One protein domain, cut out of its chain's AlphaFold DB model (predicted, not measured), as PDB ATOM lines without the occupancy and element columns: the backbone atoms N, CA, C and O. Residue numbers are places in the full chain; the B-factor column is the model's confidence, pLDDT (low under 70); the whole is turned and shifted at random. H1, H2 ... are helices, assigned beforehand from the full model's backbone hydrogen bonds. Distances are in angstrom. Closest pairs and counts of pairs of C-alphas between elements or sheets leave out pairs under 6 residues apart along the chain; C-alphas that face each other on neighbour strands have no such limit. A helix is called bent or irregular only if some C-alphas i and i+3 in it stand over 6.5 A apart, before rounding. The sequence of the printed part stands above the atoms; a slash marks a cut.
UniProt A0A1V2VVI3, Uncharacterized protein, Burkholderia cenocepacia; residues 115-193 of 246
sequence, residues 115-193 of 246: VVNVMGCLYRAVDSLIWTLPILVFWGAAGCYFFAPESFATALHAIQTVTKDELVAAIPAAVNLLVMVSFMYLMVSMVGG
ATOM      1  N   VAL A 115     -71.348  -9.478  10.926       88.31
ATOM      2  CA  VAL A 115     -70.457 -10.265  11.794       88.31
ATOM      3  C   VAL A 115     -70.668 -11.758  11.570       88.31
ATOM      4  O   VAL A 115     -69.699 -12.472  11.327       88.31
ATOM      5  N   VAL A 116     -71.915 -12.235  11.569       89.94
ATOM      6  CA  VAL A 116     -72.232 -13.647  11.287       89.94
ATOM      7  C   VAL A 116     -71.740 -14.048   9.895       89.94
ATOM      8  O   VAL A 116     -71.144 -15.110   9.734       89.94
ATOM      9  N   ASN A 117     -71.919 -13.183   8.894       91.62
ATOM     10  CA  ASN A 117     -71.419 -13.412   7.543       91.62
ATOM     11  C   ASN A 117     -69.888 -13.526   7.508       91.62
ATOM     12  O   ASN A 117     -69.366 -14.471   6.922       91.62
ATOM     13  N   VAL A 118     -69.167 -12.618   8.172       88.50
ATOM     14  CA  VAL A 118     -67.698 -12.668   8.275       88.50
ATOM     15  C   VAL A 118     -67.239 -13.928   9.009       88.50
ATOM     16  O   VAL A 118     -66.336 -14.604   8.525       88.50
ATOM     17  N   MET A 119     -67.894 -14.306  10.109       87.44
ATOM     18  CA  MET A 119     -67.599 -15.550  10.829       87.44
ATOM     19  C   MET A 119     -67.837 -16.785   9.955       87.44
ATOM     20  O   MET A 119     -67.011 -17.693   9.940       87.44
ATOM     21  N   GLY A 120     -68.910 -16.802   9.161       89.81
ATOM     22  CA  GLY A 120     -69.165 -17.863   8.185       89.81
ATOM     23  C   GLY A 120     -68.129 -17.908   7.055       89.81
ATOM     24  O   GLY A 120     -67.798 -18.986   6.563       89.81
ATOM     25  N   CYS A 121     -67.587 -16.762   6.635       88.62
ATOM     26  CA  CYS A 121     -66.468 -16.711   5.688       88.62
ATOM     27  C   CYS A 121     -65.186 -17.262   6.313       88.62
ATOM     28  O   CYS A 121     -64.515 -18.080   5.692       88.62
ATOM     29  N   LEU A 122     -64.880 -16.864   7.552       87.31
ATOM     30  CA  LEU A 122     -63.719 -17.348   8.293       87.31
ATOM     31  C   LEU A 122     -63.791 -18.861   8.511       87.31
ATOM     32  O   LEU A 122     -62.813 -19.555   8.261       87.31
ATOM     33  N   TYR A 123     -64.953 -19.383   8.907       90.12
ATOM     34  CA  TYR A 123     -65.167 -20.820   9.062       90.12
ATOM     35  C   TYR A 123     -64.898 -21.573   7.756       90.12
ATOM     36  O   TYR A 123     -64.117 -22.518   7.746       90.12
ATOM     37  N   ARG A 124     -65.461 -21.106   6.633       90.44
ATOM     38  CA  ARG A 124     -65.216 -21.701   5.308       90.44
ATOM     39  C   ARG A 124     -63.754 -21.592   4.874       90.44
ATOM     40  O   ARG A 124     -63.251 -22.489   4.207       90.44
ATOM     41  N   ALA A 125     -63.069 -20.510   5.235       87.38
ATOM     42  CA  ALA A 125     -61.647 -20.349   4.967       87.38
ATOM     43  C   ALA A 125     -60.793 -21.337   5.776       87.38
ATOM     44  O   ALA A 125     -59.900 -21.963   5.211       87.38
ATOM     45  N   VAL A 126     -61.093 -21.515   7.067       88.62
ATOM     46  CA  VAL A 126     -60.409 -22.477   7.946       88.62
ATOM     47  C   VAL A 126     -60.679 -23.912   7.505       88.62
ATOM     48  O   VAL A 126     -59.737 -24.686   7.389       88.62
ATOM     49  N   ASP A 127     -61.929 -24.256   7.201       90.38
ATOM     50  CA  ASP A 127     -62.299 -25.572   6.670       90.38
ATOM     51  C   ASP A 127     -61.514 -25.879   5.385       90.38
ATOM     52  O   ASP A 127     -60.835 -26.899   5.276       90.38
ATOM     53  N   SER A 128     -61.470 -24.919   4.459       88.88
ATOM     54  CA  SER A 128     -60.676 -25.033   3.235       88.88
ATOM     55  C   SER A 128     -59.173 -25.190   3.515       88.88
ATOM     56  O   SER A 128     -58.489 -25.951   2.828       88.88
ATOM     57  N   LEU A 129     -58.643 -24.510   4.537       87.44
ATOM     58  CA  LEU A 129     -57.242 -24.620   4.947       87.44
ATOM     59  C   LEU A 129     -56.924 -26.013   5.513       87.44
ATOM     60  O   LEU A 129     -55.902 -26.586   5.147       87.44
ATOM     61  N   ILE A 130     -57.802 -26.576   6.350       88.56
ATOM     62  CA  ILE A 130     -57.631 -27.909   6.952       88.56
ATOM     63  C   ILE A 130     -57.479 -28.981   5.867       88.56
ATOM     64  O   ILE A 130     -56.617 -29.847   5.986       88.56
ATOM     65  N   TRP A 131     -58.248 -28.886   4.783       88.50
ATOM     66  CA  TRP A 131     -58.130 -29.805   3.647       88.50
ATOM     67  C   TRP A 131     -56.924 -29.518   2.747       88.50
ATOM     68  O   TRP A 131     -56.347 -30.436   2.168       88.50
ATOM     69  N   THR A 132     -56.516 -28.253   2.633       86.31
ATOM     70  CA  THR A 132     -55.394 -27.860   1.766       86.31
ATOM     71  C   THR A 132     -54.037 -28.159   2.410       86.31
ATOM     72  O   THR A 132     -53.086 -28.493   1.706       86.31
ATOM     73  N   LEU A 133     -53.926 -28.074   3.739       86.94
ATOM     74  CA  LEU A 133     -52.663 -28.248   4.463       86.94
ATOM     75  C   LEU A 133     -51.997 -29.615   4.231       86.94
ATOM     76  O   LEU A 133     -50.822 -29.613   3.873       86.94
ATOM     77  N   PRO A 134     -52.685 -30.770   4.355       87.69
ATOM     78  CA  PRO A 134     -52.076 -32.072   4.081       87.69
ATOM     79  C   PRO A 134     -51.552 -32.187   2.648       87.69
ATOM     80  O   PRO A 134     -50.473 -32.727   2.429       87.69
ATOM     81  N   ILE A 135     -52.289 -31.630   1.681       89.44
ATOM     82  CA  ILE A 135     -51.899 -31.607   0.265       89.44
ATOM     83  C   ILE A 135     -50.624 -30.771   0.094       89.44
ATOM     84  O   ILE A 135     -49.668 -31.226  -0.528       89.44
ATOM     85  N   LEU A 136     -50.581 -29.577   0.693       86.69
ATOM     86  CA  LEU A 136     -49.410 -28.695   0.691       86.69
ATOM     87  C   LEU A 136     -48.185 -29.357   1.328       86.69
ATOM     88  O   LEU A 136     -47.098 -29.294   0.764       86.69
ATOM     89  N   VAL A 137     -48.359 -30.002   2.483       87.50
ATOM     90  CA  VAL A 137     -47.276 -30.695   3.193       87.50
ATOM     91  C   VAL A 137     -46.767 -31.874   2.371       87.50
ATOM     92  O   VAL A 137     -45.558 -32.015   2.208       87.50
ATOM     93  N   PHE A 138     -47.664 -32.687   1.809       91.12
ATOM     94  CA  PHE A 138     -47.295 -33.833   0.984       91.12
ATOM     95  C   PHE A 138     -46.516 -33.408  -0.265       91.12
ATOM     96  O   PHE A 138     -45.417 -33.905  -0.507       91.12
ATOM     97  N   TRP A 139     -47.044 -32.456  -1.038       92.44
ATOM     98  CA  TRP A 139     -46.377 -31.993  -2.255       92.44
ATOM     99  C   TRP A 139     -45.121 -31.172  -1.965       92.44
ATOM    100  O   TRP A 139     -44.156 -31.263  -2.720       92.44
ATOM    101  N   GLY A 140     -45.090 -30.429  -0.858       88.19
ATOM    102  CA  GLY A 140     -43.884 -29.756  -0.379       88.19
ATOM    103  C   GLY A 140     -42.781 -30.753  -0.023       88.19
ATOM    104  O   GLY A 140     -41.647 -30.598  -0.466       88.19
ATOM    105  N   ALA A 141     -43.123 -31.826   0.698       88.25
ATOM    106  CA  ALA A 141     -42.201 -32.910   1.027       88.25
ATOM    107  C   ALA A 141     -41.696 -33.638  -0.228       88.25
ATOM    108  O   ALA A 141     -40.492 -33.840  -0.368       88.25
ATOM    109  N   ALA A 142     -42.590 -33.972  -1.165       92.12
ATOM    110  CA  ALA A 142     -42.221 -34.579  -2.441       92.12
ATOM    111  C   ALA A 142     -41.283 -33.667  -3.253       92.12
ATOM    112  O   ALA A 142     -40.265 -34.125  -3.763       92.12
ATOM    113  N   GLY A 143     -41.578 -32.366  -3.321       90.69
ATOM    114  CA  GLY A 143     -40.712 -31.379  -3.964       90.69
ATOM    115  C   GLY A 143     -39.322 -31.328  -3.330       90.69
ATOM    116  O   GLY A 143     -38.324 -31.428  -4.039       90.69
ATOM    117  N   CYS A 144     -39.237 -31.256  -1.999       90.94
ATOM    118  CA  CYS A 144     -37.954 -31.311  -1.297       90.94
ATOM    119  C   CYS A 144     -37.206 -32.620  -1.572       90.94
ATOM    120  O   CYS A 144     -36.004 -32.585  -1.794       90.94
ATOM    121  N   TYR A 145     -37.894 -33.761  -1.614       91.81
ATOM    122  CA  TYR A 145     -37.272 -35.045  -1.925       91.81
ATOM    123  C   TYR A 145     -36.637 -35.070  -3.326       91.81
ATOM    124  O   TYR A 145     -35.503 -35.519  -3.470       91.81
ATOM    125  N   PHE A 146     -37.326 -34.556  -4.352       94.81
ATOM    126  CA  PHE A 146     -36.814 -34.568  -5.728       94.81
ATOM    127  C   PHE A 146     -35.776 -33.477  -6.015       94.81
ATOM    128  O   PHE A 146     -34.829 -33.725  -6.758       94.81
ATOM    129  N   PHE A 147     -35.948 -32.275  -5.459       95.25
ATOM    130  CA  PHE A 147     -35.118 -31.111  -5.799       95.25
ATOM    131  C   PHE A 147     -34.034 -30.791  -4.758       95.25
ATOM    132  O   PHE A 147     -33.054 -30.132  -5.095       95.25
ATOM    133  N   ALA A 148     -34.186 -31.240  -3.510       93.88
ATOM    134  CA  ALA A 148     -33.256 -30.982  -2.405       93.88
ATOM    135  C   ALA A 148     -33.154 -32.194  -1.448       93.88
ATOM    136  O   ALA A 148     -33.451 -32.074  -0.252       93.88
ATOM    137  N   PRO A 149     -32.752 -33.377  -1.954       91.38
ATOM    138  CA  PRO A 149     -32.811 -34.637  -1.207       91.38
ATOM    139  C   PRO A 149     -32.011 -34.607   0.100       91.38
ATOM    140  O   PRO A 149     -32.447 -35.186   1.094       91.38
ATOM    141  N   GLU A 150     -30.879 -33.896   0.139       93.19
ATOM    142  CA  GLU A 150     -30.089 -33.747   1.368       93.19
ATOM    143  C   GLU A 150     -30.846 -32.960   2.443       93.19
ATOM    144  O   GLU A 150     -30.957 -33.419   3.578       93.19
ATOM    145  N   SER A 151     -31.453 -31.823   2.082       89.50
ATOM    146  CA  SER A 151     -32.271 -31.032   3.009       89.50
ATOM    147  C   SER A 151     -33.481 -31.817   3.512       89.50
ATOM    148  O   SER A 151     -33.838 -31.718   4.687       89.50
ATOM    149  N   PHE A 152     -34.093 -32.626   2.644       90.00
ATOM    150  CA  PHE A 152     -35.180 -33.522   3.027       90.00
ATOM    151  C   PHE A 152     -34.718 -34.581   4.041       90.00
ATOM    152  O   PHE A 152     -35.367 -34.760   5.071       90.00
ATOM    153  N   ALA A 153     -33.580 -35.237   3.794       91.06
ATOM    154  CA  ALA A 153     -33.013 -36.226   4.708       91.06
ATOM    155  C   ALA A 153     -32.653 -35.612   6.073       91.06
ATOM    156  O   ALA A 153     -32.979 -36.192   7.109       91.06
ATOM    157  N   THR A 154     -32.056 -34.413   6.091       90.50
ATOM    158  CA  THR A 154     -31.762 -33.678   7.331       90.50
ATOM    159  C   THR A 154     -33.034 -33.348   8.109       90.50
ATOM    160  O   THR A 154     -33.085 -33.574   9.317       90.50
ATOM    161  N   ALA A 155     -34.077 -32.851   7.437       86.56
ATOM    162  CA  ALA A 155     -35.349 -32.533   8.081       86.56
ATOM    163  C   ALA A 155     -36.030 -33.786   8.653       86.56
ATOM    164  O   ALA A 155     -36.534 -33.757   9.776       86.56
ATOM    165  N   LEU A 156     -36.007 -34.900   7.917       89.50
ATOM    166  CA  LEU A 156     -36.573 -36.167   8.373       89.50
ATOM    167  C   LEU A 156     -35.831 -36.713   9.600       89.50
ATOM    168  O   LEU A 156     -36.472 -37.124  10.565       89.50
ATOM    169  N   HIS A 157     -34.498 -36.662   9.592       90.00
ATOM    170  CA  HIS A 157     -33.689 -37.057  10.743       90.00
ATOM    171  C   HIS A 157     -33.976 -36.166  11.961       90.00
ATOM    172  O   HIS A 157     -34.173 -36.674  13.059       90.00
ATOM    173  N   ALA A 158     -34.081 -34.846  11.766       85.81
ATOM    174  CA  ALA A 158     -34.420 -33.911  12.837       85.81
ATOM    175  C   ALA A 158     -35.792 -34.207  13.467       85.81
ATOM    176  O   ALA A 158     -35.935 -34.122  14.683       85.81
ATOM    177  N   ILE A 159     -36.787 -34.611  12.668       85.94
ATOM    178  CA  ILE A 159     -38.107 -35.028  13.171       85.94
ATOM    179  C   ILE A 159     -38.008 -36.322  13.993       85.94
ATOM    180  O   ILE A 159     -38.710 -36.464  14.990       85.94
ATOM    181  N   GLN A 160     -37.146 -37.262  13.599       89.44
ATOM    182  CA  GLN A 160     -36.969 -38.535  14.309       89.44
ATOM    183  C   GLN A 160     -36.250 -38.379  15.651       89.44
ATOM    184  O   GLN A 160     -36.526 -39.135  16.581       89.44
ATOM    185  N   THR A 161     -35.334 -37.416  15.760       91.88
ATOM    186  CA  THR A 161     -34.527 -37.197  16.968       91.88
ATOM    187  C   THR A 161     -35.059 -36.091  17.874       91.88
ATOM    188  O   THR A 161     -34.421 -35.791  18.881       91.88
ATOM    189  N   VAL A 162     -36.193 -35.472  17.530       90.62
ATOM    190  CA  VAL A 162     -36.723 -34.321  18.269       90.62
ATOM    191  C   VAL A 162     -37.073 -34.700  19.707       90.62
ATOM    192  O   VAL A 162     -37.814 -35.650  19.979       90.62
ATOM    193  N   THR A 163     -36.553 -33.933  20.654       91.31
ATOM    194  CA  THR A 163     -36.922 -34.057  22.063       91.31
ATOM    195  C   THR A 163     -38.212 -33.286  22.361       91.31
ATOM    196  O   THR A 163     -38.644 -32.415  21.604       91.31
ATOM    197  N   LYS A 164     -38.860 -33.586  23.493       87.94
ATOM    198  CA  LYS A 164     -40.076 -32.866  23.914       87.94
ATOM    199  C   LYS A 164     -39.821 -31.367  24.097       87.94
ATOM    200  O   LYS A 164     -40.664 -30.561  23.712       87.94
ATOM    201  N   ASP A 165     -38.666 -31.009  24.650       89.31
ATOM    202  CA  ASP A 165     -38.314 -29.617  24.937       89.31
ATOM    203  C   ASP A 165     -38.058 -28.829  23.647       89.31
ATOM    204  O   ASP A 165     -38.541 -27.705  23.500       89.31
ATOM    205  N   GLU A 166     -37.397 -29.444  22.663       87.62
ATOM    206  CA  GLU A 166     -37.214 -28.861  21.329       87.62
ATOM    207  C   GLU A 166     -38.545 -28.685  20.592       87.62
ATOM    208  O   GLU A 166     -38.762 -27.662  19.941       87.62
ATOM    209  N   LEU A 167     -39.471 -29.640  20.736       85.94
ATOM    210  CA  LEU A 167     -40.800 -29.535  20.142       85.94
ATOM    211  C   LEU A 167     -41.580 -28.350  20.724       85.94
ATOM    212  O   LEU A 167     -42.169 -27.576  19.970       85.94
ATOM    213  N   VAL A 168     -41.561 -28.178  22.050       89.31
ATOM    214  CA  VAL A 168     -42.218 -27.044  22.721       89.31
ATOM    215  C   VAL A 168     -41.573 -25.720  22.307       89.31
ATOM    216  O   VAL A 168     -42.287 -24.762  22.001       89.31
ATOM    217  N   ALA A 169     -40.241 -25.672  22.217       88.69
ATOM    218  CA  ALA A 169     -39.510 -24.494  21.758       88.69
ATOM    219  C   ALA A 169     -39.815 -24.126  20.291       88.69
ATOM    220  O   ALA A 169     -39.758 -22.951  19.928       88.69
ATOM    221  N   ALA A 170     -40.186 -25.101  19.455       86.19
ATOM    222  CA  ALA A 170     -40.528 -24.890  18.049       86.19
ATOM    223  C   ALA A 170     -41.975 -24.413  17.813       86.19
ATOM    224  O   ALA A 170     -42.267 -23.889  16.733       86.19
ATOM    225  N   ILE A 171     -42.882 -24.531  18.796       86.19
ATOM    226  CA  ILE A 171     -44.299 -24.138  18.656       86.19
ATOM    227  C   ILE A 171     -44.461 -22.700  18.129       86.19
ATOM    228  O   ILE A 171     -45.212 -22.513  17.168       86.19
ATOM    229  N   PRO A 172     -43.767 -21.672  18.662       87.00
ATOM    230  CA  PRO A 172     -43.923 -20.307  18.163       87.00
ATOM    231  C   PRO A 172     -43.517 -20.163  16.690       87.00
ATOM    232  O   PRO A 172     -44.171 -19.443  15.933       87.00
ATOM    233  N   ALA A 173     -42.461 -20.862  16.262       85.56
ATOM    234  CA  ALA A 173     -42.016 -20.860  14.872       85.56
ATOM    235  C   ALA A 173     -43.037 -21.559  13.960       85.56
ATOM    236  O   ALA A 173     -43.394 -21.013  12.915       85.56
ATOM    237  N   ALA A 174     -43.576 -22.703  14.388       83.06
ATOM    238  CA  ALA A 174     -44.614 -23.432  13.663       83.06
ATOM    239  C   ALA A 174     -45.911 -22.615  13.523       83.06
ATOM    240  O   ALA A 174     -46.487 -22.554  12.439       83.06
ATOM    241  N   VAL A 175     -46.339 -21.919  14.583       84.50
ATOM    242  CA  VAL A 175     -47.502 -21.015  14.542       84.50
ATOM    243  C   VAL A 175     -47.254 -19.849  13.584       84.50
ATOM    244  O   VAL A 175     -48.129 -19.526  12.782       84.50
ATOM    245  N   ASN A 176     -46.066 -19.238  13.608       84.62
ATOM    246  CA  ASN A 176     -45.723 -18.163  12.673       84.62
ATOM    247  C   ASN A 176     -45.735 -18.644  11.215       84.62
ATOM    248  O   ASN A 176     -46.279 -17.952  10.353       84.62
ATOM    249  N   LEU A 177     -45.185 -19.831  10.948       84.44
ATOM    250  CA  LEU A 177     -45.212 -20.445   9.623       84.44
ATOM    251  C   LEU A 177     -46.652 -20.727   9.177       84.44
ATOM    252  O   LEU A 177     -47.024 -20.371   8.062       84.44
ATOM    253  N   LEU A 178     -47.479 -21.298  10.056       85.06
ATOM    254  CA  LEU A 178     -48.887 -21.577   9.774       85.06
ATOM    255  C   LEU A 178     -49.656 -20.295   9.439       85.06
ATOM    256  O   LEU A 178     -50.408 -20.269   8.464       85.06
ATOM    257  N   VAL A 179     -49.448 -19.221  10.204       85.94
ATOM    258  CA  VAL A 179     -50.049 -17.906   9.935       85.94
ATOM    259  C   VAL A 179     -49.597 -17.383   8.572       85.94
ATOM    260  O   VAL A 179     -50.438 -16.979   7.772       85.94
ATOM    261  N   MET A 180     -48.298 -17.437   8.270       86.44
ATOM    262  CA  MET A 180     -47.751 -16.981   6.988       86.44
ATOM    263  C   MET A 180     -48.340 -17.757   5.801       86.44
ATOM    264  O   MET A 180     -48.821 -17.148   4.846       86.44
ATOM    265  N   VAL A 181     -48.363 -19.091   5.878       85.81
ATOM    266  CA  VAL A 181     -48.938 -19.963   4.841       85.81
ATOM    267  C   VAL A 181     -50.436 -19.710   4.686       85.81
ATOM    268  O   VAL A 181     -50.926 -19.638   3.562       85.81
ATOM    269  N   SER A 182     -51.159 -19.497   5.789       84.75
ATOM    270  CA  SER A 182     -52.589 -19.164   5.760       84.75
ATOM    271  C   SER A 182     -52.844 -17.833   5.054       84.75
ATOM    272  O   SER A 182     -53.722 -17.756   4.199       84.75
ATOM    273  N   PHE A 183     -52.060 -16.793   5.350       85.94
ATOM    274  CA  PHE A 183     -52.162 -15.507   4.655       85.94
ATOM    275  C   PHE A 183     -51.865 -15.637   3.161       85.94
ATOM    276  O   PHE A 183     -52.617 -15.110   2.345       85.94
ATOM    277  N   MET A 184     -50.812 -16.371   2.794       86.38
ATOM    278  CA  MET A 184     -50.470 -16.617   1.393       86.38
ATOM    279  C   MET A 184     -51.593 -17.370   0.668       86.38
ATOM    280  O   MET A 184     -51.990 -16.982  -0.428       86.38
ATOM    281  N   TYR A 185     -52.158 -18.396   1.306       85.94
ATOM    282  CA  TYR A 185     -53.297 -19.142   0.785       85.94
ATOM    283  C   TYR A 185     -54.522 -18.248   0.561       85.94
ATOM    284  O   TYR A 185     -55.144 -18.315  -0.501       85.94
ATOM    285  N   LEU A 186     -54.859 -17.394   1.532       85.81
ATOM    286  CA  LEU A 186     -55.972 -16.451   1.413       85.81
ATOM    287  C   LEU A 186     -55.740 -15.453   0.278       85.81
ATOM    288  O   LEU A 186     -56.645 -15.248  -0.523       85.81
ATOM    289  N   MET A 187     -54.533 -14.894   0.162       85.44
ATOM    290  CA  MET A 187     -54.167 -13.967  -0.916       85.44
ATOM    291  C   MET A 187     -54.315 -14.615  -2.295       85.44
ATOM    292  O   MET A 187     -54.993 -14.070  -3.162       85.44
ATOM    293  N   VAL A 188     -53.745 -15.808  -2.490       86.81
ATOM    294  CA  VAL A 188     -53.863 -16.552  -3.757       86.81
ATOM    295  C   VAL A 188     -55.321 -16.911  -4.047       86.81
ATOM    296  O   VAL A 188     -55.777 -16.773  -5.178       86.81
ATOM    297  N   SER A 189     -56.080 -17.315  -3.026       84.12
ATOM    298  CA  SER A 189     -57.506 -17.629  -3.164       84.12
ATOM    299  C   SER A 189     -58.329 -16.406  -3.576       84.12
ATOM    300  O   SER A 189     -59.202 -16.528  -4.433       84.12
ATOM    301  N   MET A 190     -58.039 -15.233  -3.007       79.81
ATOM    302  CA  MET A 190     -58.699 -13.975  -3.365       79.81
ATOM    303  C   MET A 190     -58.373 -13.560  -4.805       79.81
ATOM    304  O   MET A 190     -59.292 -13.249  -5.557       79.81
ATOM    305  N   VAL A 191     -57.103 -13.636  -5.223       85.19
ATOM    306  CA  VAL A 191     -56.695 -13.368  -6.619       85.19
ATOM    307  C   VAL A 191     -57.340 -14.364  -7.589       85.19
ATOM    308  O   VAL A 191     -57.760 -13.989  -8.679       85.19
ATOM    309  N   GLY A 192     -57.501 -15.622  -7.175       81.75
ATOM    310  CA  GLY A 192     -58.214 -16.657  -7.928       81.75
ATOM    311  C   GLY A 192     -59.743 -16.517  -7.943       81.75
ATOM    312  O   GLY A 192     -60.423 -17.428  -8.409       81.75
ATOM    313  N   GLY A 193     -60.307 -15.425  -7.409       79.44
ATOM    314  CA  GLY A 193     -61.748 -15.143  -7.418       79.44
ATOM    315  C   GLY A 193     -62.570 -15.907  -6.372       79.44
ATOM    316  O   GLY A 193     -63.804 -15.916  -6.424       79.44
TER     317      GLY A 193
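What this domain is: This is residues 115 to 193 of the 246 residues of an uncharacterized protein of Burkholderia cenocepacia (UniProt A0A1V2VVI3). Two long, kinked helices, H1 and H3, cross as a loose X at a thin contact, and the short helix H2 spans the gap between the last residues of H1 and the first residues of H3, closing an open triangle with an empty middle. H1 sticks out past the crossing with residues 115 to 124, and the side of the triangle that H3 makes has residues 168 to 177 standing free. The printed part has 79 residues with three named helices, H1, H2 and H3 in that order along the chain, and no named strand; its class is all helix. The whole is loose, with a radius of gyration of the C-alphas of 15.9 A, and flat, spanning 45 by 31 by 16 A.

How they stand to each other: Begin with the longest helix, H1, residues 115 to 147, which has a kink of 35 degrees near residue 133. It is neither bent nor irregular, but only just: C-alphas 131 and 134 are 6.5 A apart. With residues 141 to 145 alone it touches H2, residues 149 to 161, which meets it with residues 151 to 153 alone; the closest C-alphas, of Tyr 145 and Phe 152, are 5.6 A apart. These two run opposite ways at a steep tilt of 66 degrees. Now look at residues 125 to 129 of H1: with these alone it only just touches residues 182 to 186 of H3, residues 164 to 191, with 3 pairs of C-alphas within 8 A. The closest C-alphas there, of Leu 129 and Ser 182, are 7.2 A apart. H1 and H3 run opposite ways at a steep tilt of 69.8 degrees, only just short of about perpendicular. H3 is irregular, with C-alphas 169 and 172 7.1 A apart, and has a kink of 40 degrees near residue 172. H2 and H3 are apart. In H2 every O i to N i+4 pair is within hydrogen-bond range; in H1 27 of 29 are, and in H3 22 of 24.

Where its parts are: Find C-alpha 115 at (-70.457, -10.265, 11.794); from there H1 runs 44.6 A to C-alpha 147 at (-35.118, -31.111, -5.799). H2 follows from Pro 149 to Thr 161, 18.4 A from first to last C-alpha. H3 begins at C-alpha 164, at (-40.076, -32.866, 23.914), and runs 39.9 A to C-alpha 191 at (-56.695, -13.368, -6.619).

The domain as a whole: The two C-alphas farthest apart, those of Val 115 and Glu 150, are 47.9 A apart, while those of Val 115 and Gly 193, the first and last printed, are 21.7 A apart. The printed part has no cut. The link from H1 to H2, one residue, is tight, and the link from H2 to H3, two residues, is tight. In the B-factor column the mean pLDDT of the printed part of this model is 88.1, and no printed residue is under 70.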